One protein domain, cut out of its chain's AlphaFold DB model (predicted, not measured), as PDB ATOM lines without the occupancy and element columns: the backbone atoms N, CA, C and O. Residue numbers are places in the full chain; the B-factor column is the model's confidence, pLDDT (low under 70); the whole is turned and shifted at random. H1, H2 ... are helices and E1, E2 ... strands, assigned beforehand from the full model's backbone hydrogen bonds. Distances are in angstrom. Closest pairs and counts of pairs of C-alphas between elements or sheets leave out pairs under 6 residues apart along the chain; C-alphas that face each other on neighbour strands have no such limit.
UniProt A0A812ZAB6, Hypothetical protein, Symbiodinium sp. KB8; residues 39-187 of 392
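AT A GLANCE: This is residues 39 to 187 of the 392 residues of the protein "Hypothetical protein" of Symbiodinium sp. KB8 (UniProt A0A812ZAB6). A curled sheet of five strands, with H1 and H4 over one face in two layers, makes the body, and a long helical hairpin of H2 and H3 reaches away from it as an arm. The arm is inserted between E2 and E3 and gives the model much of its length, while the short H5 only grazes the sheet. The printed part has 149 residues with five named helices and five named strands, in the order E1 H1 E2 H2 H3 E3 H4 E4 H5 E5; the class is mixed, helices and strands. The sheet order is E2 - E3 - E1 - E5 - E4, all antiparallel. The whole is loose, with a radius of gyration of the C-alphas of 19.4 A, and elongated, spanning 58 by 35 by 22 A.

HOW THE PARTS SIT: E1, residues 42 to 46, is an inner strand between E3, residues 142 to 150, and E5, residues 182 to 186. N 45 and O 146 are 2.7 A apart, and N 44 and O 186 2.8 A, within hydrogen-bond range. E3 bends by 58 degrees at residue 145 and is antiparallel to the edge strand E2, residues 72 to 79, with N 76 and O 147 at 2.8 A. E5 pairs over residues 182 to 184 with the other edge strand, E4, residues 165 to 167, with N 183 and O 166 at 2.7 A. H1, residues 55 to 66, is on the sheet at a height of 6.1 A and runs across the strands, at 65 degrees to E3 on the local plane. E1, H1 and E2 form a split strand-helix-strand unit, two strands running the same way with E3 between them, and its crossover is right-handed. H4, residues 153 to 162, is on the sheet at a height of 8.4 A, and its closest C-alpha pair with E3 is Met 156 and Phe 150, 5.9 A. H5, residues 168 to 171, touches H1, closest at the C-alphas of Leu 58 and Leu 171, 6.5 A. H2, residues 86 to 107, and H3, residues 118 to 138, touch as a hairpin, closest at the C-alphas of Met 95 and Asp 128, 6.0 A; they run opposite ways at a shallow tilt of 34.9 degrees, only just short of steep. Neither is on the sheet. In H1, H2, H3 and H4 every O i to N i+4 pair is within hydrogen-bond range; H5 is too short for one.

IN THESE COORDINATES: E1 begins at C-alpha 42, (-11.128, -48.146, 111.560). H2 measures 31.5 A from first to last C-alpha, H3 29.8 A, E3 20.7 A, E2 20.5 A and H1 15.9 A. H2 ends at C-alpha 107, (3.101, -78.333, 113.738), and E5 at C-alpha 186, (-11.277, -41.263, 105.098).

THE WHOLE: The two C-alphas farthest apart, those of His 111 and Asp 178, are 60.6 A apart. The printed part has no cut and no long link. The mean pLDDT of the printed part is 81.9; it is under 70 at residues 39, 109 to 115, 161, 164 and 176 to 180.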
ATOM      1  N   ASP A  39     -14.810 -52.108 109.803       68.75
ATOM      2  CA  ASP A  39     -15.055 -50.739 109.327       68.75
ATOM      3  C   ASP A  39     -15.649 -49.815 110.390       68.75
ATOM      4  O   ASP A  39     -15.477 -48.600 110.329       68.75
ATOM      5  N   ASP A  40     -16.319 -50.369 111.398       71.75
ATOM      6  CA  ASP A  40     -16.960 -49.556 112.428       71.75
ATOM      7  C   ASP A  40     -15.953 -48.933 113.416       71.75
ATOM      8  O   ASP A  40     -16.312 -48.051 114.201       71.75
ATOM      9  N   TYR A  41     -14.695 -49.388 113.387       80.38
ATOM     10  CA  TYR A  41     -13.636 -48.984 114.317       80.38
ATOM     11  C   TYR A  41     -12.398 -48.417 113.631       80.38
ATOM     12  O   TYR A  41     -11.465 -48.008 114.323       80.38
ATOM     13  N   THR A  42     -12.367 -48.379 112.302       85.25
ATOM     14  CA  THR A  42     -11.128 -48.146 111.560       85.25
ATOM     15  C   THR A  42     -11.275 -46.976 110.603       85.25
ATOM     16  O   THR A  42     -12.237 -46.879 109.848       85.25
ATOM     17  N   LEU A  43     -10.290 -46.080 110.611       87.69
ATOM     18  CA  LEU A  43     -10.163 -45.002 109.633       87.69
ATOM     19  C   LEU A  43      -8.914 -45.199 108.797       87.69
ATOM     20  O   LEU A  43      -7.875 -45.612 109.302       87.69
ATOM     21  N   MET A  44      -8.988 -44.822 107.528       89.81
ATOM     22  CA  MET A  44      -7.833 -44.768 106.649       89.81
ATOM     23  C   MET A  44      -7.285 -43.341 106.591       89.81
ATOM     24  O   MET A  44      -8.011 -42.369 106.379       89.81
ATOM     25  N   LEU A  45      -5.977 -43.222 106.738       90.44
ATOM     26  CA  LEU A  45      -5.197 -42.028 106.466       90.44
ATOM     27  C   LEU A  45      -4.682 -42.102 105.026       90.44
ATOM     28  O   LEU A  45      -3.935 -43.017 104.688       90.44
ATOM     29  N   GLU A  46      -5.054 -41.142 104.180       89.50
ATOM     30  CA  GLU A  46      -4.535 -41.000 102.814       89.50
ATOM     31  C   GLU A  46      -3.519 -39.859 102.727       89.50
ATOM     32  O   GLU A  46      -3.745 -38.761 103.233       89.50
ATOM     33  N   GLY A  47      -2.416 -40.092 102.019       86.19
ATOM     34  CA  GLY A  47      -1.338 -39.117 101.858       86.19
ATOM     35  C   GLY A  47      -0.309 -39.144 102.987       86.19
ATOM     36  O   GLY A  47       0.388 -38.150 103.182       86.19
ATOM     37  N   VAL A  48      -0.197 -40.253 103.722       89.81
ATOM     38  CA  VAL A  48       0.828 -40.434 104.762       89.81
ATOM     39  C   VAL A  48       2.231 -40.250 104.148       89.81
ATOM     40  O   VAL A  48       2.480 -40.741 103.046       89.81
ATOM     41  N   PRO A  49       3.166 -39.522 104.784       88.62
ATOM     42  CA  PRO A  49       4.505 -39.352 104.221       88.62
ATOM     43  C   PRO A  49       5.236 -40.694 104.065       88.62
ATOM     44  O   PRO A  49       5.200 -41.541 104.955       88.62
ATOM     45  N   LYS A  50       5.959 -40.876 102.951       86.19
ATOM     46  CA  LYS A  50       6.669 -42.135 102.633       86.19
ATOM     47  C   LYS A  50       7.735 -42.527 103.663       86.19
ATOM     48  O   LYS A  50       8.078 -43.703 103.772       86.19
ATOM     49  N   ASN A  51       8.251 -41.543 104.399       83.44
ATOM     50  CA  ASN A  51       9.290 -41.710 105.415       83.44
ATOM     51  C   ASN A  51       8.750 -42.261 106.741       83.44
ATOM     52  O   ASN A  51       9.536 -42.664 107.597       83.44
ATOM     53  N   VAL A  52       7.426 -42.285 106.928       86.00
ATOM     54  CA  VAL A  52       6.811 -42.862 108.124       86.00
ATOM     55  C   VAL A  52       6.920 -44.381 108.036       86.00
ATOM     56  O   VAL A  52       6.235 -45.019 107.242       86.00
ATOM     57  N   THR A  53       7.802 -44.961 108.846       82.69
ATOM     58  CA  THR A  53       8.078 -46.411 108.870       82.69
ATOM     59  C   THR A  53       7.822 -47.053 110.231       82.69
ATOM     60  O   THR A  53       7.909 -48.269 110.364       82.69
ATOM     61  N   SER A  54       7.510 -46.259 111.262       86.00
ATOM     62  CA  SER A  54       7.260 -46.755 112.615       86.00
ATOM     63  C   SER A  54       5.806 -46.553 113.019       86.00
ATOM     64  O   SER A  54       5.374 -45.433 113.290       86.00
ATOM     65  N   GLU A  55       5.071 -47.656 113.146       88.31
ATOM     66  CA  GLU A  55       3.690 -47.659 113.645       88.31
ATOM     67  C   GLU A  55       3.600 -47.123 115.073       88.31
ATOM     68  O   GLU A  55       2.689 -46.368 115.397       88.31
ATOM     69  N   LYS A  56       4.585 -47.438 115.922       88.25
ATOM     70  CA  LYS A  56       4.642 -46.942 117.303       88.25
ATOM     71  C   LYS A  56       4.763 -45.420 117.359       88.25
ATOM     72  O   LYS A  56       4.091 -44.787 118.168       88.25
ATOM     73  N   GLN A  57       5.617 -44.841 116.516       88.50
ATOM     74  CA  GLN A  57       5.779 -43.389 116.449       88.50
ATOM     75  C   GLN A  57       4.520 -42.725 115.888       88.50
ATOM     76  O   GLN A  57       4.034 -41.755 116.468       88.50
ATOM     77  N   LEU A  58       3.969 -43.282 114.806       89.88
ATOM     78  CA  LEU A  58       2.741 -42.789 114.192       89.88
ATOM     79  C   LEU A  58       1.572 -42.828 115.185       89.88
ATOM     80  O   LEU A  58       0.838 -41.854 115.305       89.88
ATOM     81  N   HIS A  59       1.440 -43.906 115.955       91.75
ATOM     82  CA  HIS A  59       0.434 -44.037 117.004       91.75
ATOM     83  C   HIS A  59       0.540 -42.913 118.044       91.75
ATOM     84  O   HIS A  59      -0.440 -42.213 118.282       91.75
ATOM     85  N   GLN A  60       1.732 -42.673 118.595       90.50
ATOM     86  CA  GLN A  60       1.947 -41.616 119.592       90.50
ATOM     87  C   GLN A  60       1.638 -40.216 119.044       90.50
ATOM     88  O   GLN A  60       1.019 -39.404 119.728       90.50
ATOM     89  N   GLN A  61       2.041 -39.935 117.802       90.25
ATOM     90  CA  GLN A  61       1.756 -38.656 117.146       90.25
ATOM     91  C   GLN A  61       0.252 -38.461 116.916       90.25
ATOM     92  O   GLN A  61      -0.267 -37.366 117.128       90.25
ATOM     93  N   LEU A  62      -0.456 -39.518 116.512       90.88
ATOM     94  CA  LEU A  62      -1.900 -39.473 116.288       90.88
ATOM     95  C   LEU A  62      -2.684 -39.302 117.589       90.88
ATOM     96  O   LEU A  62      -3.636 -38.527 117.610       90.88
ATOM     97  N   GLU A  63      -2.288 -39.971 118.674       90.75
ATOM     98  CA  GLU A  63      -2.926 -39.782 119.982       90.75
ATOM     99  C   GLU A  63      -2.816 -38.332 120.457       90.75
ATOM    100  O   GLU A  63      -3.810 -37.755 120.911       90.75
ATOM    101  N   GLN A  64      -1.638 -37.725 120.297       89.94
ATOM    102  CA  GLN A  64      -1.393 -36.331 120.666       89.94
ATOM    103  C   GLN A  64      -2.205 -35.364 119.796       89.94
ATOM    104  O   GLN A  64      -2.938 -34.522 120.317       89.94
ATOM    105  N   GLU A  65      -2.131 -35.504 118.472       89.06
ATOM    106  CA  GLU A  65      -2.757 -34.561 117.538       89.06
ATOM    107  C   GLU A  65      -4.288 -34.639 117.539       89.06
ATOM    108  O   GLU A  65      -4.986 -33.625 117.432       89.06
ATOM    109  N   LEU A  66      -4.835 -35.846 117.699       87.94
ATOM    110  CA  LEU A  66      -6.277 -36.045 117.787       87.94
ATOM    111  C   LEU A  66      -6.811 -35.790 119.203       87.94
ATOM    112  O   LEU A  66      -8.025 -35.707 119.369       87.94
ATOM    113  N   SER A  67      -5.937 -35.615 120.203       87.44
ATOM    114  CA  SER A  67      -6.310 -35.526 121.624       87.44
ATOM    115  C   SER A  67      -7.095 -36.763 122.089       87.44
ATOM    116  O   SER A  67      -8.142 -36.662 122.734       87.44
ATOM    117  N   MET A  68      -6.594 -37.943 121.712       84.19
ATOM    118  CA  MET A  68      -7.243 -39.252 121.868       84.19
ATOM    119  C   MET A  68      -6.363 -40.244 122.642       84.19
ATOM    120  O   MET A  68      -6.331 -41.427 122.309       84.19
ATOM    121  N   GLU A  69      -5.658 -39.768 123.672       84.88
ATOM    122  CA  GLU A  69      -4.796 -40.605 124.519       84.88
ATOM    123  C   GLU A  69      -5.549 -41.825 125.061       84.88
ATOM    124  O   GLU A  69      -6.604 -41.707 125.696       84.88
ATOM    125  N   GLY A  70      -5.007 -43.010 124.780       81.94
ATOM    126  CA  GLY A  70      -5.556 -44.284 125.212       81.94
ATOM    127  C   GLY A  70      -6.868 -44.666 124.533       81.94
ATOM    128  O   GLY A  70      -7.528 -45.569 125.028       81.94
ATOM    129  N   ARG A  71      -7.276 -43.996 123.445       83.69
ATOM    130  CA  ARG A  71      -8.487 -44.332 122.664       83.69
ATOM    131  C   ARG A  71      -8.178 -44.892 121.282       83.69
ATOM    132  O   ARG A  71      -9.074 -45.450 120.646       83.69
ATOM    133  N   ILE A  72      -6.940 -44.754 120.818       88.38
ATOM    134  CA  ILE A  72      -6.446 -45.457 119.638       88.38
ATOM    135  C   ILE A  72      -5.970 -46.835 120.112       88.38
ATOM    136  O   ILE A  72      -5.255 -46.966 121.101       88.38
ATOM    137  N   TYR A  73      -6.463 -47.885 119.464       87.00
ATOM    138  CA  TYR A  73      -6.064 -49.258 119.756       87.00
ATOM    139  C   TYR A  73      -4.736 -49.588 119.073       87.00
ATOM    140  O   TYR A  73      -3.835 -50.161 119.682       87.00
ATOM    141  N   GLY A  74      -4.606 -49.205 117.803       87.12
ATOM    142  CA  GLY A  74      -3.412 -49.467 117.017       87.12
ATOM    143  C   GLY A  74      -3.426 -48.743 115.681       87.12
ATOM    144  O   GLY A  74      -4.430 -48.160 115.271       87.12
ATOM    145  N   VAL A  75      -2.283 -48.781 115.007       90.50
ATOM    146  CA  VAL A  75      -2.094 -48.180 113.690       90.50
ATOM    147  C   VAL A  75      -1.362 -49.181 112.813       90.50
ATOM    148  O   VAL A  75      -0.388 -49.769 113.268       90.50
ATOM    149  N   CYS A  76      -1.820 -49.355 111.579       90.12
ATOM    150  CA  CYS A  76      -1.209 -50.236 110.593       90.12
ATOM    151  C   CYS A  76      -0.746 -49.410 109.391       90.12
ATOM    152  O   CYS A  76      -1.561 -48.754 108.738       90.12
ATOM    153  N   ILE A  77       0.552 -49.408 109.098       90.06
ATOM    154  CA  ILE A  77       1.093 -48.704 107.927       90.06
ATOM    155  C   ILE A  77       1.052 -49.649 106.727       90.06
ATOM    156  O   ILE A  77       1.535 -50.775 106.801       90.06
ATOM    157  N   LEU A  78       0.528 -49.179 105.591       87.75
ATOM    158  CA  LEU A  78       0.656 -49.931 104.348       87.75
ATOM    159  C   LEU A  78       2.012 -49.629 103.717       87.75
ATOM    160  O   LEU A  78       2.354 -48.472 103.440       87.75
ATOM    161  N   TYR A  79       2.762 -50.690 103.455       85.38
ATOM    162  CA  TYR A  79       4.079 -50.622 102.844       85.38
ATOM    163  C   TYR A  79       4.009 -50.877 101.340       85.38
ATOM    164  O   TYR A  79       3.198 -51.665 100.855       85.38
ATOM    165  N   ASP A  80       4.861 -50.183 100.593       83.31
ATOM    166  CA  ASP A  80       4.992 -50.368  99.151       83.31
ATOM    167  C   ASP A  80       5.968 -51.511  98.850       83.31
ATOM    168  O   ASP A  80       7.181 -51.314  98.806       83.31
ATOM    169  N   LEU A  81       5.425 -52.716  98.676       79.94
ATOM    170  CA  LEU A  81       6.208 -53.910  98.344       79.94
ATOM    171  C   LEU A  81       6.420 -54.084  96.829       79.94
ATOM    172  O   LEU A  81       7.315 -54.815  96.409       79.94
ATOM    173  N   LEU A  82       5.625 -53.398  95.999       79.12
ATOM    174  CA  LEU A  82       5.642 -53.557  94.539       79.12
ATOM    175  C   LEU A  82       6.857 -52.893  93.882       79.12
ATOM    176  O   LEU A  82       7.295 -53.335  92.825       79.12
ATOM    177  N   HIS A  83       7.397 -51.844  94.502       81.12
ATOM    178  CA  HIS A  83       8.539 -51.089  93.981       81.12
ATOM    179  C   HIS A  83       9.870 -51.463  94.644       81.12
ATOM    180  O   HIS A  83      10.855 -50.732  94.507       81.12
ATOM    181  N   LEU A  84       9.912 -52.572  95.384       83.19
ATOM    182  CA  LEU A  84      11.162 -53.074  95.940       83.19
ATOM    183  C   LEU A  84      12.083 -53.581  94.815       83.19
ATOM    184  O   LEU A  84      11.593 -54.111  93.816       83.19
ATOM    185  N   PRO A  85      13.415 -53.425  94.946       87.12
ATOM    186  CA  PRO A  85      14.360 -54.065  94.035       87.12
ATOM    187  C   PRO A  85      14.115 -55.576  93.993       87.12
ATOM    188  O   PRO A  85      13.860 -56.172  95.037       87.12
ATOM    189  N   SER A  86      14.237 -56.202  92.819       85.62
ATOM    190  CA  SER A  86      13.982 -57.645  92.655       85.62
ATOM    191  C   SER A  86      14.814 -58.503  93.613       85.62
ATOM    192  O   SER A  86      14.281 -59.415  94.225       85.62
ATOM    193  N   GLU A  87      16.074 -58.130  93.852       87.19
ATOM    194  CA  GLU A  87      16.944 -58.798  94.834       87.19
ATOM    195  C   GLU A  87      16.391 -58.717  96.269       87.19
ATOM    196  O   GLU A  87      16.536 -59.640  97.059       87.19
ATOM    197  N   THR A  88      15.734 -57.612  96.633       86.00
ATOM    198  CA  THR A  88      15.090 -57.464  97.948       86.00
ATOM    199  C   THR A  88      13.794 -58.265  98.031       86.00
ATOM    200  O   THR A  88      13.462 -58.754  99.104       86.00
ATOM    201  N   GLN A  89      13.057 -58.395  96.925       84.56
ATOM    202  CA  GLN A  89      11.851 -59.224  96.868       84.56
ATOM    203  C   GLN A  89      12.195 -60.706  97.019       84.56
ATOM    204  O   GLN A  89      11.611 -61.346  97.882       84.56
ATOM    205  N   GLU A  90      13.190 -61.201  96.277       87.00
ATOM    206  CA  GLU A  90      13.689 -62.580  96.401       87.00
ATOM    207  C   GLU A  90      14.116 -62.880  97.843       87.00
ATOM    208  O   GLU A  90      13.655 -63.844  98.439       87.00
ATOM    209  N   LYS A  91      14.878 -61.976  98.473       87.19
ATOM    210  CA  LYS A  91      15.248 -62.120  99.889       87.19
ATOM    211  C   LYS A  91      14.047 -62.182 100.831       87.19
ATOM    212  O   LYS A  91      14.065 -62.943 101.788       87.19
ATOM    213  N   LEU A  92      13.016 -61.365 100.611       86.56
ATOM    214  CA  LEU A  92      11.810 -61.402 101.444       86.56
ATOM    215  C   LEU A  92      11.025 -62.705 101.260       86.56
ATOM    216  O   LEU A  92      10.433 -63.187 102.223       86.56
ATOM    217  N   GLU A  93      11.013 -63.259 100.047       86.38
ATOM    218  CA  GLU A  93      10.421 -64.566  99.759       86.38
ATOM    219  C   GLU A  93      11.189 -65.685 100.475       86.38
ATOM    220  O   GLU A  93      10.556 -66.463 101.189       86.38
ATOM    221  N   ASP A  94      12.525 -65.684 100.411       86.44
ATOM    222  CA  ASP A  94      13.382 -66.644 101.127       86.44
ATOM    223  C   ASP A  94      13.139 -66.594 102.651       86.44
ATOM    224  O   ASP A  94      12.960 -67.620 103.310       86.44
ATOM    225  N   MET A  95      13.053 -65.386 103.225       90.06
ATOM    226  CA  MET A  95      12.748 -65.195 104.652       90.06
ATOM    227  C   MET A  95      11.368 -65.755 105.032       90.06
ATOM    228  O   MET A  95      11.199 -66.333 106.109       90.06
ATOM    229  N   LEU A  96      10.357 -65.568 104.176       86.75
ATOM    230  CA  LEU A  96       9.015 -66.116 104.396       86.75
ATOM    231  C   LEU A  96       9.013 -67.643 104.302       86.75
ATOM    232  O   LEU A  96       8.340 -68.291 105.105       86.75
ATOM    233  N   GLU A  97       9.776 -68.213 103.371       86.88
ATOM    234  CA  GLU A  97       9.930 -69.659 103.221       86.88
ATOM    235  C   GLU A  97      10.542 -70.277 104.484       86.88
ATOM    236  O   GLU A  97       9.957 -71.206 105.040       86.88
ATOM    237  N   HIS A  98      11.609 -69.691 105.042       85.31
ATOM    238  CA  HIS A  98      12.182 -70.149 106.316       85.31
ATOM    239  C   HIS A  98      11.166 -70.130 107.473       85.31
ATOM    240  O   HIS A  98      11.145 -71.047 108.301       85.31
ATOM    241  N   ILE A  99      10.309 -69.100 107.550       85.69
ATOM    242  CA  ILE A  99       9.263 -68.995 108.584       85.69
ATOM    243  C   ILE A  99       8.222 -70.107 108.422       85.69
ATOM    244  O   ILE A  99       7.856 -70.742 109.414       85.69
ATOM    245  N   ILE A 100       7.753 -70.338 107.193       84.81
ATOM    246  CA  ILE A 100       6.759 -71.373 106.879       84.81
ATOM    247  C   ILE A 100       7.334 -72.760 107.174       84.81
ATOM    248  O   ILE A 100       6.694 -73.546 107.868       84.81
ATOM    249  N   GLU A 101       8.563 -73.040 106.737       83.12
ATOM    250  CA  GLU A 101       9.226 -74.324 106.982       83.12
ATOM    251  C   GLU A 101       9.397 -74.614 108.481       83.12
ATOM    252  O   GLU A 101       9.190 -75.748 108.925       83.12
ATOM    253  N   LEU A 102       9.744 -73.603 109.288       83.06
ATOM    254  CA  LEU A 102       9.838 -73.776 110.739       83.06
ATOM    255  C   LEU A 102       8.464 -74.041 111.379       83.06
ATOM    256  O   LEU A 102       8.375 -74.836 112.320       83.06
ATOM    257  N   ASP A 103       7.403 -73.382 110.909       83.50
ATOM    258  CA  ASP A 103       6.046 -73.611 111.416       83.50
ATOM    259  C   ASP A 103       5.538 -75.013 111.047       83.50
ATOM    260  O   ASP A 103       5.052 -75.748 111.913       83.50
ATOM    261  N   ASP A 104       5.756 -75.446 109.805       82.75
ATOM    262  CA  ASP A 104       5.404 -76.781 109.313       82.75
ATOM    263  C   ASP A 104       6.128 -77.896 110.085       82.75
ATOM    264  O   ASP A 104       5.527 -78.926 110.421       82.75
ATOM    265  N   LEU A 105       7.408 -77.686 110.416       79.25
ATOM    266  CA  LEU A 105       8.194 -78.574 111.279       79.25
ATOM    267  C   LEU A 105       7.582 -78.707 112.678       79.25
ATOM    268  O   LEU A 105       7.435 -79.815 113.199       79.25
ATOM    269  N   ARG A 106       7.233 -77.577 113.302       80.50
ATOM    270  CA  ARG A 106       6.723 -77.533 114.681       80.50
ATOM    271  C   ARG A 106       5.310 -78.075 114.809       80.50
ATOM    272  O   ARG A 106       4.970 -78.676 115.829       80.50
ATOM    273  N   THR A 107       4.488 -77.859 113.791       78.12
ATOM    274  CA  THR A 107       3.101 -78.333 113.738       78.12
ATOM    275  C   THR A 107       2.993 -79.773 113.231       78.12
ATOM    276  O   THR A 107       1.922 -80.377 113.326       78.12
ATOM    277  N   GLY A 108       4.099 -80.353 112.748       71.44
ATOM    278  CA  GLY A 108       4.151 -81.717 112.227       71.44
ATOM    279  C   GLY A 108       3.391 -81.883 110.910       71.44
ATOM    280  O   GLY A 108       2.981 -82.997 110.584       71.44
ATOM    281  N   TRP A 109       3.169 -80.787 110.181       65.00
ATOM    282  CA  TRP A 109       2.475 -80.782 108.894       65.00
ATOM    283  C   TRP A 109       3.348 -81.326 107.758       65.00
ATOM    284  O   TRP A 109       2.839 -81.993 106.854       65.00
ATOM    285  N   ALA A 110       4.666 -81.131 107.827       58.09
ATOM    286  CA  ALA A 110       5.596 -81.660 106.836       58.09
ATOM    287  C   ALA A 110       6.117 -83.063 107.210       58.09
ATOM    288  O   ALA A 110       6.857 -83.249 108.174       58.09
ATOM    289  N   HIS A 111       5.784 -84.065 106.387       54.62
ATOM    290  CA  HIS A 111       6.414 -85.398 106.394       54.62
ATOM    291  C   HIS A 111       7.541 -85.546 105.342       54.62
ATOM    292  O   HIS A 111       8.104 -86.634 105.209       54.62
ATOM    293  N   ALA A 112       7.880 -84.491 104.590       51.47
ATOM    294  CA  ALA A 112       8.842 -84.528 103.483       51.47
ATOM    295  C   ALA A 112       9.934 -83.446 103.596       51.47
ATOM    296  O   ALA A 112       9.739 -82.431 104.250       51.47
ATOM    297  N   THR A 113      11.077 -83.743 102.958       58.88
ATOM    298  CA  THR A 113      12.363 -83.016 102.871       58.88
ATOM    299  C   THR A 113      12.321 -81.533 103.215       58.88
ATOM    300  O   THR A 113      12.035 -80.698 102.366       58.88
ATOM    301  N   VAL A 114      12.697 -81.245 104.454       62.75
ATOM    302  CA  VAL A 114      13.003 -79.906 104.951       62.75
ATOM    303  C   VAL A 114      14.346 -79.465 104.366       62.75
ATOM    304  O   VAL A 114      15.265 -80.289 104.275       62.75
ATOM    305  N   SER A 115      14.475 -78.193 103.991       66.31
ATOM    306  CA  SER A 115      15.715 -77.621 103.450       66.31
ATOM    307  C   SER A 115      16.908 -77.758 104.417       66.31
ATOM    308  O   SER A 115      18.036 -78.035 103.995       66.31
ATOM    309  N   ALA A 116      16.658 -77.642 105.726       70.25
ATOM    310  CA  ALA A 116      17.661 -77.715 106.780       70.25
ATOM    311  C   ALA A 116      17.099 -78.281 108.107       70.25
ATOM    312  O   ALA A 116      15.892 -78.296 108.333       70.25
ATOM    313  N   PRO A 117      17.960 -78.758 109.027       79.75
ATOM    314  CA  PRO A 117      17.553 -79.116 110.389       79.75
ATOM    315  C   PRO A 117      16.944 -77.927 111.156       79.75
ATOM    316  O   PRO A 117      17.371 -76.791 110.959       79.75
ATOM    317  N   GLU A 118      16.032 -78.194 112.102       82.06
ATOM    318  CA  GLU A 118      15.327 -77.161 112.893       82.06
ATOM    319  C   GLU A 118      16.277 -76.142 113.554       82.06
ATOM    320  O   GLU A 118      16.027 -74.940 113.515       82.06
ATOM    321  N   GLU A 119      17.398 -76.596 114.124       82.75
ATOM    322  CA  GLU A 119      18.382 -75.711 114.767       82.75
ATOM    323  C   GLU A 119      19.011 -74.706 113.789       82.75
ATOM    324  O   GLU A 119      19.262 -73.559 114.165       82.75
ATOM    325  N   ASN A 120      19.217 -75.114 112.532       84.50
ATOM    326  CA  ASN A 120      19.758 -74.244 111.491       84.50
ATOM    327  C   ASN A 120      18.701 -73.243 111.016       84.50
ATOM    328  O   ASN A 120      19.022 -72.069 110.887       84.50
ATOM    329  N   LEU A 121      17.441 -73.664 110.854       83.00
ATOM    330  CA  LEU A 121      16.327 -72.763 110.522       83.00
ATOM    331  C   LEU A 121      16.122 -71.689 111.597       83.00
ATOM    332  O   LEU A 121      15.956 -70.516 111.283       83.00
ATOM    333  N   ILE A 122      16.211 -72.053 112.881       86.38
ATOM    334  CA  ILE A 122      16.137 -71.079 113.984       86.38
ATOM    335  C   ILE A 122      17.285 -70.060 113.912       86.38
ATOM    336  O   ILE A 122      17.098 -68.903 114.297       86.38
ATOM    337  N   HIS A 123      18.475 -70.476 113.470       88.44
ATOM    338  CA  HIS A 123      19.594 -69.560 113.264       88.44
ATOM    339  C   HIS A 123      19.350 -68.640 112.067       88.44
ATOM    340  O   HIS A 123      19.437 -67.425 112.239       88.44
ATOM    341  N   SER A 124      18.971 -69.197 110.912       86.75
ATOM    342  CA  SER A 124      18.659 -68.434 109.699       86.75
ATOM    343  C   SER A 124      17.580 -67.391 109.964       86.75
ATOM    344  O   SER A 124      17.800 -66.222 109.698       86.75
ATOM    345  N   ILE A 125      16.489 -67.747 110.649       89.00
ATOM    346  CA  ILE A 125      15.410 -66.800 110.978       89.00
ATOM    347  C   ILE A 125      15.896 -65.640 111.864       89.00
ATOM    348  O   ILE A 125      15.375 -64.528 111.782       89.00
ATOM    349  N   LYS A 126      16.895 -65.856 112.731       89.19
ATOM    350  CA  LYS A 126      17.485 -64.760 113.523       89.19
ATOM    351  C   LYS A 126      18.362 -63.839 112.682       89.19
ATOM    352  O   LYS A 126      18.443 -62.649 112.991       89.19
ATOM    353  N   GLU A 127      19.053 -64.381 111.686       89.94
ATOM    354  CA  GLU A 127      19.818 -63.595 110.713       89.94
ATOM    355  C   GLU A 127      18.858 -62.817 109.804       89.94
ATOM    356  O   GLU A 127      18.984 -61.596 109.697       89.94
ATOM    357  N   ASP A 128      17.817 -63.484 109.308       90.75
ATOM    358  CA  ASP A 128      16.710 -62.904 108.551       90.75
ATOM    359  C   ASP A 128      16.028 -61.775 109.325       90.75
ATOM    360  O   ASP A 128      15.736 -60.729 108.762       90.75
ATOM    361  N   GLU A 129      15.822 -61.914 110.641       87.94
ATOM    362  CA  GLU A 129      15.254 -60.841 111.467       87.94
ATOM    363  C   GLU A 129      16.134 -59.577 111.441       87.94
ATOM    364  O   GLU A 129      15.626 -58.449 111.418       87.94
ATOM    365  N   GLN A 130      17.459 -59.738 111.467       88.62
ATOM    366  CA  GLN A 130      18.390 -58.610 111.413       88.62
ATOM    367  C   GLN A 130      18.417 -57.981 110.023       88.62
ATOM    368  O   GLN A 130      18.327 -56.755 109.916       88.62
ATOM    369  N   GLU A 131      18.482 -58.801 108.977       87.81
ATOM    370  CA  GLU A 131      18.482 -58.336 107.593       87.81
ATOM    371  C   GLU A 131      17.144 -57.675 107.229       87.81
ATOM    372  O   GLU A 131      17.121 -56.579 106.672       87.81
ATOM    373  N   PHE A 132      16.018 -58.236 107.667       87.19
ATOM    374  CA  PHE A 132      14.693 -57.641 107.508       87.19
ATOM    375  C   PHE A 132      14.599 -56.268 108.180       87.19
ATOM    376  O   PHE A 132      14.035 -55.331 107.612       87.19
ATOM    377  N   ARG A 133      15.192 -56.086 109.368       85.06
ATOM    378  CA  ARG A 133      15.258 -54.762 110.018       85.06
ATOM    379  C   ARG A 133      16.055 -53.755 109.194       85.06
ATOM    380  O   ARG A 133      15.729 -52.566 109.220       85.06
ATOM    381  N   GLU A 134      17.089 -54.197 108.489       86.06
ATOM    382  CA  GLU A 134      17.865 -53.350 107.586       86.06
ATOM    383  C   GLU A 134      17.075 -53.013 106.313       86.06
ATOM    384  O   GLU A 134      16.977 -51.838 105.945       86.06
ATOM    385  N   ILE A 135      16.397 -54.000 105.721       85.81
ATOM    386  CA  ILE A 135      15.485 -53.823 104.584       85.81
ATOM    387  C   ILE A 135      14.359 -52.839 104.936       85.81
ATOM    388  O   ILE A 135      14.088 -51.907 104.174       85.81
ATOM    389  N   MET A 136      13.759 -52.972 106.121       80.62
ATOM    390  CA  MET A 136      12.724 -52.065 106.624       80.62
ATOM    391  C   MET A 136      13.211 -50.616 106.740       80.62
ATOM    392  O   MET A 136      12.468 -49.677 106.453       80.62
ATOM    393  N   ARG A 137      14.470 -50.406 107.144       81.25
ATOM    394  CA  ARG A 137      15.059 -49.062 107.260       81.25
ATOM    395  C   ARG A 137      15.423 -48.472 105.903       81.25
ATOM    396  O   ARG A 137      15.187 -47.284 105.667       81.25
ATOM    397  N   ASN A 138      15.983 -49.278 105.009       83.38
ATOM    398  CA  ASN A 138      16.634 -48.777 103.802       83.38
ATOM    399  C   ASN A 138      15.721 -48.793 102.571       83.38
ATOM    400  O   ASN A 138      15.772 -47.855 101.775       83.38
ATOM    401  N   HIS A 139      14.865 -49.805 102.441       81.56
ATOM    402  CA  HIS A 139      14.146 -50.097 101.200       81.56
ATOM    403  C   HIS A 139      12.631 -49.984 101.338       81.56
ATOM    404  O   HIS A 139      11.979 -49.449 100.443       81.56
ATOM    405  N   ILE A 140      12.064 -50.419 102.464       82.50
ATOM    406  CA  ILE A 140      10.614 -50.381 102.654       82.50
ATOM    407  C   ILE A 140      10.171 -48.963 103.040       82.50
ATOM    408  O   ILE A 140      10.745 -48.293 103.905       82.50
ATOM    409  N   ARG A 141       9.144 -48.476 102.344       84.56
ATOM    410  CA  ARG A 141       8.555 -47.147 102.536       84.56
ATOM    411  C   ARG A 141       7.042 -47.263 102.632       84.56
ATOM    412  O   ARG A 141       6.448 -48.190 102.081       84.56
ATOM    413  N   CYS A 142       6.417 -46.312 103.319       84.25
ATOM    414  CA  CYS A 142       4.962 -46.219 103.335       84.25
ATOM    415  C   CYS A 142       4.449 -45.914 101.919       84.25
ATOM    416  O   CYS A 142       4.976 -45.034 101.234       84.25
ATOM    417  N   CYS A 143       3.390 -46.601 101.489       86.75
ATOM    418  CA  CYS A 143       2.759 -46.385 100.183       86.75
ATOM    419  C   CYS A 143       1.860 -45.132 100.142       86.75
ATOM    420  O   CYS A 143       1.166 -44.873  99.157       86.75
ATOM    421  N   GLY A 144       1.856 -44.340 101.215       87.31
ATOM    422  CA  GLY A 144       1.002 -43.172 101.374       87.31
ATOM    423  C   GLY A 144      -0.303 -43.443 102.111       87.31
ATOM    424  O   GLY A 144      -1.171 -42.569 102.126       87.31
ATOM    425  N   ARG A 145      -0.468 -44.631 102.700       90.62
ATOM    426  CA  ARG A 145      -1.675 -45.016 103.434       90.62
ATOM    427  C   ARG A 145      -1.337 -45.638 104.782       90.62
ATOM    428  O   ARG A 145      -0.332 -46.336 104.913       90.62
ATOM    429  N   ALA A 146      -2.202 -45.410 105.759       90.88
ATOM    430  CA  ALA A 146      -2.196 -46.117 107.037       90.88
ATOM    431  C   ALA A 146      -3.632 -46.290 107.544       90.88
ATOM    432  O   ALA A 146      -4.478 -45.448 107.259       90.88
ATOM    433  N   TYR A 147      -3.905 -47.341 108.309       91.38
ATOM    434  CA  TYR A 147      -5.161 -47.520 109.031       91.38
ATOM    435  C   TYR A 147      -4.970 -47.187 110.502       91.38
ATOM    436  O   TYR A 147      -3.970 -47.567 111.103       91.38
ATOM    437  N   VAL A 148      -5.938 -46.493 111.084       90.38
ATOM    438  CA  VAL A 148      -6.002 -46.156 112.504       90.38
ATOM    439  C   VAL A 148      -7.212 -46.855 113.080       90.38
ATOM    440  O   VAL A 148      -8.336 -46.597 112.654       90.38
ATOM    441  N   VAL A 149      -6.970 -47.724 114.051       88.25
ATOM    442  CA  VAL A 149      -8.002 -48.511 114.718       88.25
ATOM    443  C   VAL A 149      -8.278 -47.889 116.075       88.25
ATOM    444  O   VAL A 149      -7.360 -47.645 116.858       88.25
ATOM    445  N   PHE A 150      -9.546 -47.636 116.368       85.81
ATOM    446  CA  PHE A 150     -10.004 -47.032 117.613       85.81
ATOM    447  C   PHE A 150     -10.560 -48.092 118.563       85.81
ATOM    448  O   PHE A 150     -11.136 -49.089 118.139       85.81
ATOM    449  N   GLN A 151     -10.436 -47.854 119.869       80.12
ATOM    450  CA  GLN A 151     -11.014 -48.734 120.890       80.12
ATOM    451  C   GLN A 151     -12.546 -48.702 120.896       80.12
ATOM    452  O   GLN A 151     -13.184 -49.671 121.298       80.12
ATOM    453  N   THR A 152     -13.142 -47.584 120.471       74.38
ATOM    454  CA  THR A 152     -14.595 -47.402 120.419       74.38
ATOM    455  C   THR A 152     -15.023 -46.744 119.109       74.38
ATOM    456  O   THR A 152     -14.327 -45.885 118.562       74.38
ATOM    457  N   GLN A 153     -16.219 -47.088 118.625       72.06
ATOM    458  CA  GLN A 153     -16.806 -46.449 117.438       72.06
ATOM    459  C   GLN A 153     -17.094 -44.958 117.690       72.06
ATOM    460  O   GLN A 153     -16.980 -44.131 116.787       72.06
ATOM    461  N   SER A 154     -17.426 -44.591 118.937       70.88
ATOM    462  CA  SER A 154     -17.638 -43.196 119.348       70.88
ATOM    463  C   SER A 154     -16.376 -42.355 119.152       70.88
ATOM    464  O   SER A 154     -16.446 -41.234 118.650       70.88
ATOM    465  N   ALA A 155     -15.206 -42.913 119.480       77.75
ATOM    466  CA  ALA A 155     -13.921 -42.264 119.270       77.75
ATOM    467  C   ALA A 155     -13.640 -42.038 117.777       77.75
ATOM    468  O   ALA A 155     -13.290 -40.926 117.378       77.75
ATOM    469  N   MET A 156     -13.869 -43.062 116.956       84.19
ATOM    470  CA  MET A 156     -13.719 -42.988 115.503       84.19
ATOM    471  C   MET A 156     -14.648 -41.926 114.881       84.19
ATOM    472  O   MET A 156     -14.197 -41.054 114.133       84.19
ATOM    473  N   LEU A 157     -15.942 -41.943 115.222       72.38
ATOM    474  CA  LEU A 157     -16.920 -40.979 114.704       72.38
ATOM    475  C   LEU A 157     -16.613 -39.548 115.131       72.38
ATOM    476  O   LEU A 157     -16.788 -38.621 114.341       72.38
ATOM    477  N   ARG A 158     -16.154 -39.356 116.369       76.69
ATOM    478  CA  ARG A 158     -15.745 -38.042 116.857       76.69
ATOM    479  C   ARG A 158     -14.630 -37.462 115.991       76.69
ATOM    480  O   ARG A 158     -14.742 -36.317 115.564       76.69
ATOM    481  N   VAL A 159     -13.611 -38.261 115.664       82.06
ATOM    482  CA  VAL A 159     -12.528 -37.835 114.764       82.06
ATOM    483  C   VAL A 159     -13.075 -37.470 113.387       82.06
ATOM    484  O   VAL A 159     -12.745 -36.402 112.885       82.06
ATOM    485  N   LEU A 160     -13.960 -38.284 112.804       76.81
ATOM    486  CA  LEU A 160     -14.584 -37.976 111.509       76.81
ATOM    487  C   LEU A 160     -15.418 -36.686 111.513       76.81
ATOM    488  O   LEU A 160     -15.462 -35.985 110.504       76.81
ATOM    489  N   ARG A 161     -16.103 -36.376 112.620       68.62
ATOM    490  CA  ARG A 161     -16.917 -35.157 112.763       68.62
ATOM    491  C   ARG A 161     -16.057 -33.916 112.987       68.62
ATOM    492  O   ARG A 161     -16.349 -32.860 112.436       68.62
ATOM    493  N   GLU A 162     -15.023 -34.033 113.814       73.88
ATOM    494  CA  GLU A 162     -14.206 -32.900 114.257       73.88
ATOM    495  C   GLU A 162     -13.029 -32.605 113.316       73.88
ATOM    496  O   GLU A 162     -12.523 -31.481 113.304       73.88
ATOM    497  N   ARG A 163     -12.561 -33.591 112.536       73.88
ATOM    498  CA  ARG A 163     -11.322 -33.498 111.751       73.88
ATOM    499  C   ARG A 163     -11.520 -33.981 110.316       73.88
ATOM    500  O   ARG A 163     -11.938 -35.103 110.061       73.88
ATOM    501  N   SER A 164     -11.110 -33.149 109.362       69.25
ATOM    502  CA  SER A 164     -11.060 -33.499 107.935       69.25
ATOM    503  C   SER A 164      -9.688 -34.020 107.481       69.25
ATOM    504  O   SER A 164      -9.558 -34.556 106.379       69.25
ATOM    505  N   GLY A 165      -8.651 -33.851 108.305       79.88
ATOM    506  CA  GLY A 165      -7.283 -34.237 107.983       79.88
ATOM    507  C   GLY A 165      -6.277 -33.885 109.076       79.88
ATOM    508  O   GLY A 165      -6.600 -33.181 110.033       79.88
ATOM    509  N   ILE A 166      -5.048 -34.360 108.897       84.50
ATOM    510  CA  ILE A 166      -3.904 -34.183 109.796       84.50
ATOM    511  C   ILE A 166      -2.768 -33.543 109.006       84.50
ATOM    512  O   ILE A 166      -2.539 -33.903 107.856       84.50
ATOM    513  N   ARG A 167      -2.044 -32.587 109.584       81.56
ATOM    514  CA  ARG A 167      -0.914 -31.952 108.889       81.56
ATOM    515  C   ARG A 167       0.223 -32.952 108.697       81.56
ATOM    516  O   ARG A 167       0.617 -33.619 109.654       81.56
ATOM    517  N   LYS A 168       0.792 -33.033 107.491       81.94
ATOM    518  CA  LYS A 168       1.893 -33.970 107.203       81.94
ATOM    519  C   LYS A 168       3.136 -33.703 108.043       81.94
ATOM    520  O   LYS A 168       3.779 -34.663 108.448       81.94
ATOM    521  N   GLN A 169       3.421 -32.442 108.370       81.25
ATOM    522  CA  GLN A 169       4.571 -32.060 109.198       81.25
ATOM    523  C   GLN A 169       4.528 -32.670 110.608       81.25
ATOM    524  O   GLN A 169       5.558 -32.810 111.256       81.25
ATOM    525  N   ILE A 170       3.340 -33.040 111.093       80.69
ATOM    526  CA  ILE A 170       3.181 -33.684 112.404       80.69
ATOM    527  C   ILE A 170       3.607 -35.151 112.327       80.69
ATOM    528  O   ILE A 170       4.223 -35.667 113.258       80.69
ATOM    529  N   LEU A 171       3.307 -35.807 111.202       79.94
ATOM    530  CA  LEU A 171       3.639 -37.213 110.974       79.94
ATOM    531  C   LEU A 171       5.093 -37.393 110.517       79.94
ATOM    532  O   LEU A 171       5.743 -38.362 110.894       79.94
ATOM    533  N   ASP A 172       5.623 -36.437 109.751       80.44
ATOM    534  CA  ASP A 172       7.033 -36.363 109.371       80.44
ATOM    535  C   ASP A 172       7.630 -34.991 109.744       80.44
ATOM    536  O   ASP A 172       7.678 -34.080 108.905       80.44
ATOM    537  N   PRO A 173       8.126 -34.844 110.989       74.38
ATOM    538  CA  PRO A 173       8.759 -33.613 111.464       74.38
ATOM    539  C   PRO A 173      10.040 -33.254 110.704       74.38
ATOM    540  O   PRO A 173      10.536 -32.139 110.837       74.38
ATOM    541  N   SER A 174      10.607 -34.202 109.949       74.44
ATOM    542  CA  SER A 174      11.820 -33.988 109.159       74.44
ATOM    543  C   SER A 174      11.542 -33.356 107.793       74.44
ATOM    544  O   SER A 174      12.475 -32.909 107.124       74.44
ATOM    545  N   SER A 175      10.269 -33.274 107.384       72.00
ATOM    546  CA  SER A 175       9.886 -32.627 106.131       72.00
ATOM    547  C   SER A 175      10.048 -31.103 106.225       72.00
ATOM    548  O   SER A 175       9.455 -30.434 107.065       72.00
ATOM    549  N   THR A 176      10.869 -30.543 105.336       63.31
ATOM    550  CA  THR A 176      11.160 -29.101 105.236       63.31
ATOM    551  C   THR A 176      10.228 -28.366 104.268       63.31
ATOM    552  O   THR A 176      10.525 -27.249 103.851       63.31
ATOM    553  N   SER A 177       9.118 -28.994 103.870       62.28
ATOM    554  CA  SER A 177       8.157 -28.382 102.949       62.28
ATOM    555  C   SER A 177       7.351 -27.296 103.666       62.28
ATOM    556  O   SER A 177       6.586 -27.591 104.589       62.28
ATOM    557  N   ASP A 178       7.514 -26.051 103.212       56.19
ATOM    558  CA  ASP A 178       6.728 -24.889 103.649       56.19
ATOM    559  C   ASP A 178       5.268 -24.939 103.148       56.19
ATOM    560  O   ASP A 178       4.424 -24.153 103.590       56.19
ATOM    561  N   GLU A 179       4.930 -25.866 102.242       59.44
ATOM    562  CA  GLU A 179       3.558 -26.044 101.769       59.44
ATOM    563  C   GLU A 179       2.705 -26.827 102.783       59.44
ATOM    564  O   GLU A 179       3.093 -27.862 103.332       59.44
ATOM    565  N   LEU A 180       1.494 -26.320 103.038       62.56
ATOM    566  CA  LEU A 180       0.494 -26.924 103.925       62.56
ATOM    567  C   LEU A 180      -0.077 -28.207 103.299       62.56
ATOM    568  O   LEU A 180      -1.172 -28.228 102.740       62.56
ATOM    569  N   GLU A 181       0.675 -29.297 103.397       75.94
ATOM    570  CA  GLU A 181       0.231 -30.615 102.962       75.94
ATOM    571  C   GLU A 181      -0.558 -31.338 104.067       75.94
ATOM    572  O   GLU A 181      -0.120 -31.457 105.214       75.94
ATOM    573  N   MET A 182      -1.726 -31.872 103.703       79.50
ATOM    574  CA  MET A 182      -2.628 -32.572 104.620       79.50
ATOM    575  C   MET A 182      -2.711 -34.062 104.282       79.50
ATOM    576  O   MET A 182      -2.819 -34.447 103.119       79.50
ATOM    577  N   VAL A 183      -2.709 -34.891 105.319       83.62
ATOM    578  CA  VAL A 183      -3.165 -36.279 105.299       83.62
ATOM    579  C   VAL A 183      -4.669 -36.270 105.478       83.62
ATOM    580  O   VAL A 183      -5.183 -35.711 106.446       83.62
ATOM    581  N   ARG A 184      -5.395 -36.865 104.542       84.38
ATOM    582  CA  ARG A 184      -6.851 -36.924 104.597       84.38
ATOM    583  C   ARG A 184      -7.283 -38.095 105.468       84.38
ATOM    584  O   ARG A 184      -6.752 -39.191 105.327       84.38
ATOM    585  N   ILE A 185      -8.271 -37.871 106.325       84.12
ATOM    586  CA  ILE A 185      -8.934 -38.945 107.069       84.12
ATOM    587  C   ILE A 185     -10.141 -39.392 106.244       84.12
ATOM    588  O   ILE A 185     -10.971 -38.568 105.854       84.12
ATOM    589  N   VAL A 186     -10.224 -40.684 105.936       79.69
ATOM    590  CA  VAL A 186     -11.277 -41.263 105.098       79.69
ATOM    591  C   VAL A 186     -11.811 -42.530 105.754       79.69
ATOM    592  O   VAL A 186     -11.052 -43.343 106.270       79.69
ATOM    593  N   ASN A 187     -13.125 -42.715 105.697       75.69
ATOM    594  CA  ASN A 187     -13.761 -43.990 106.005       75.69
ATOM    595  C   ASN A 187     -13.911 -44.785 104.690       75.69
ATOM    596  O   ASN A 187     -14.671 -44.364 103.813       75.69
TER     597      ASN A 187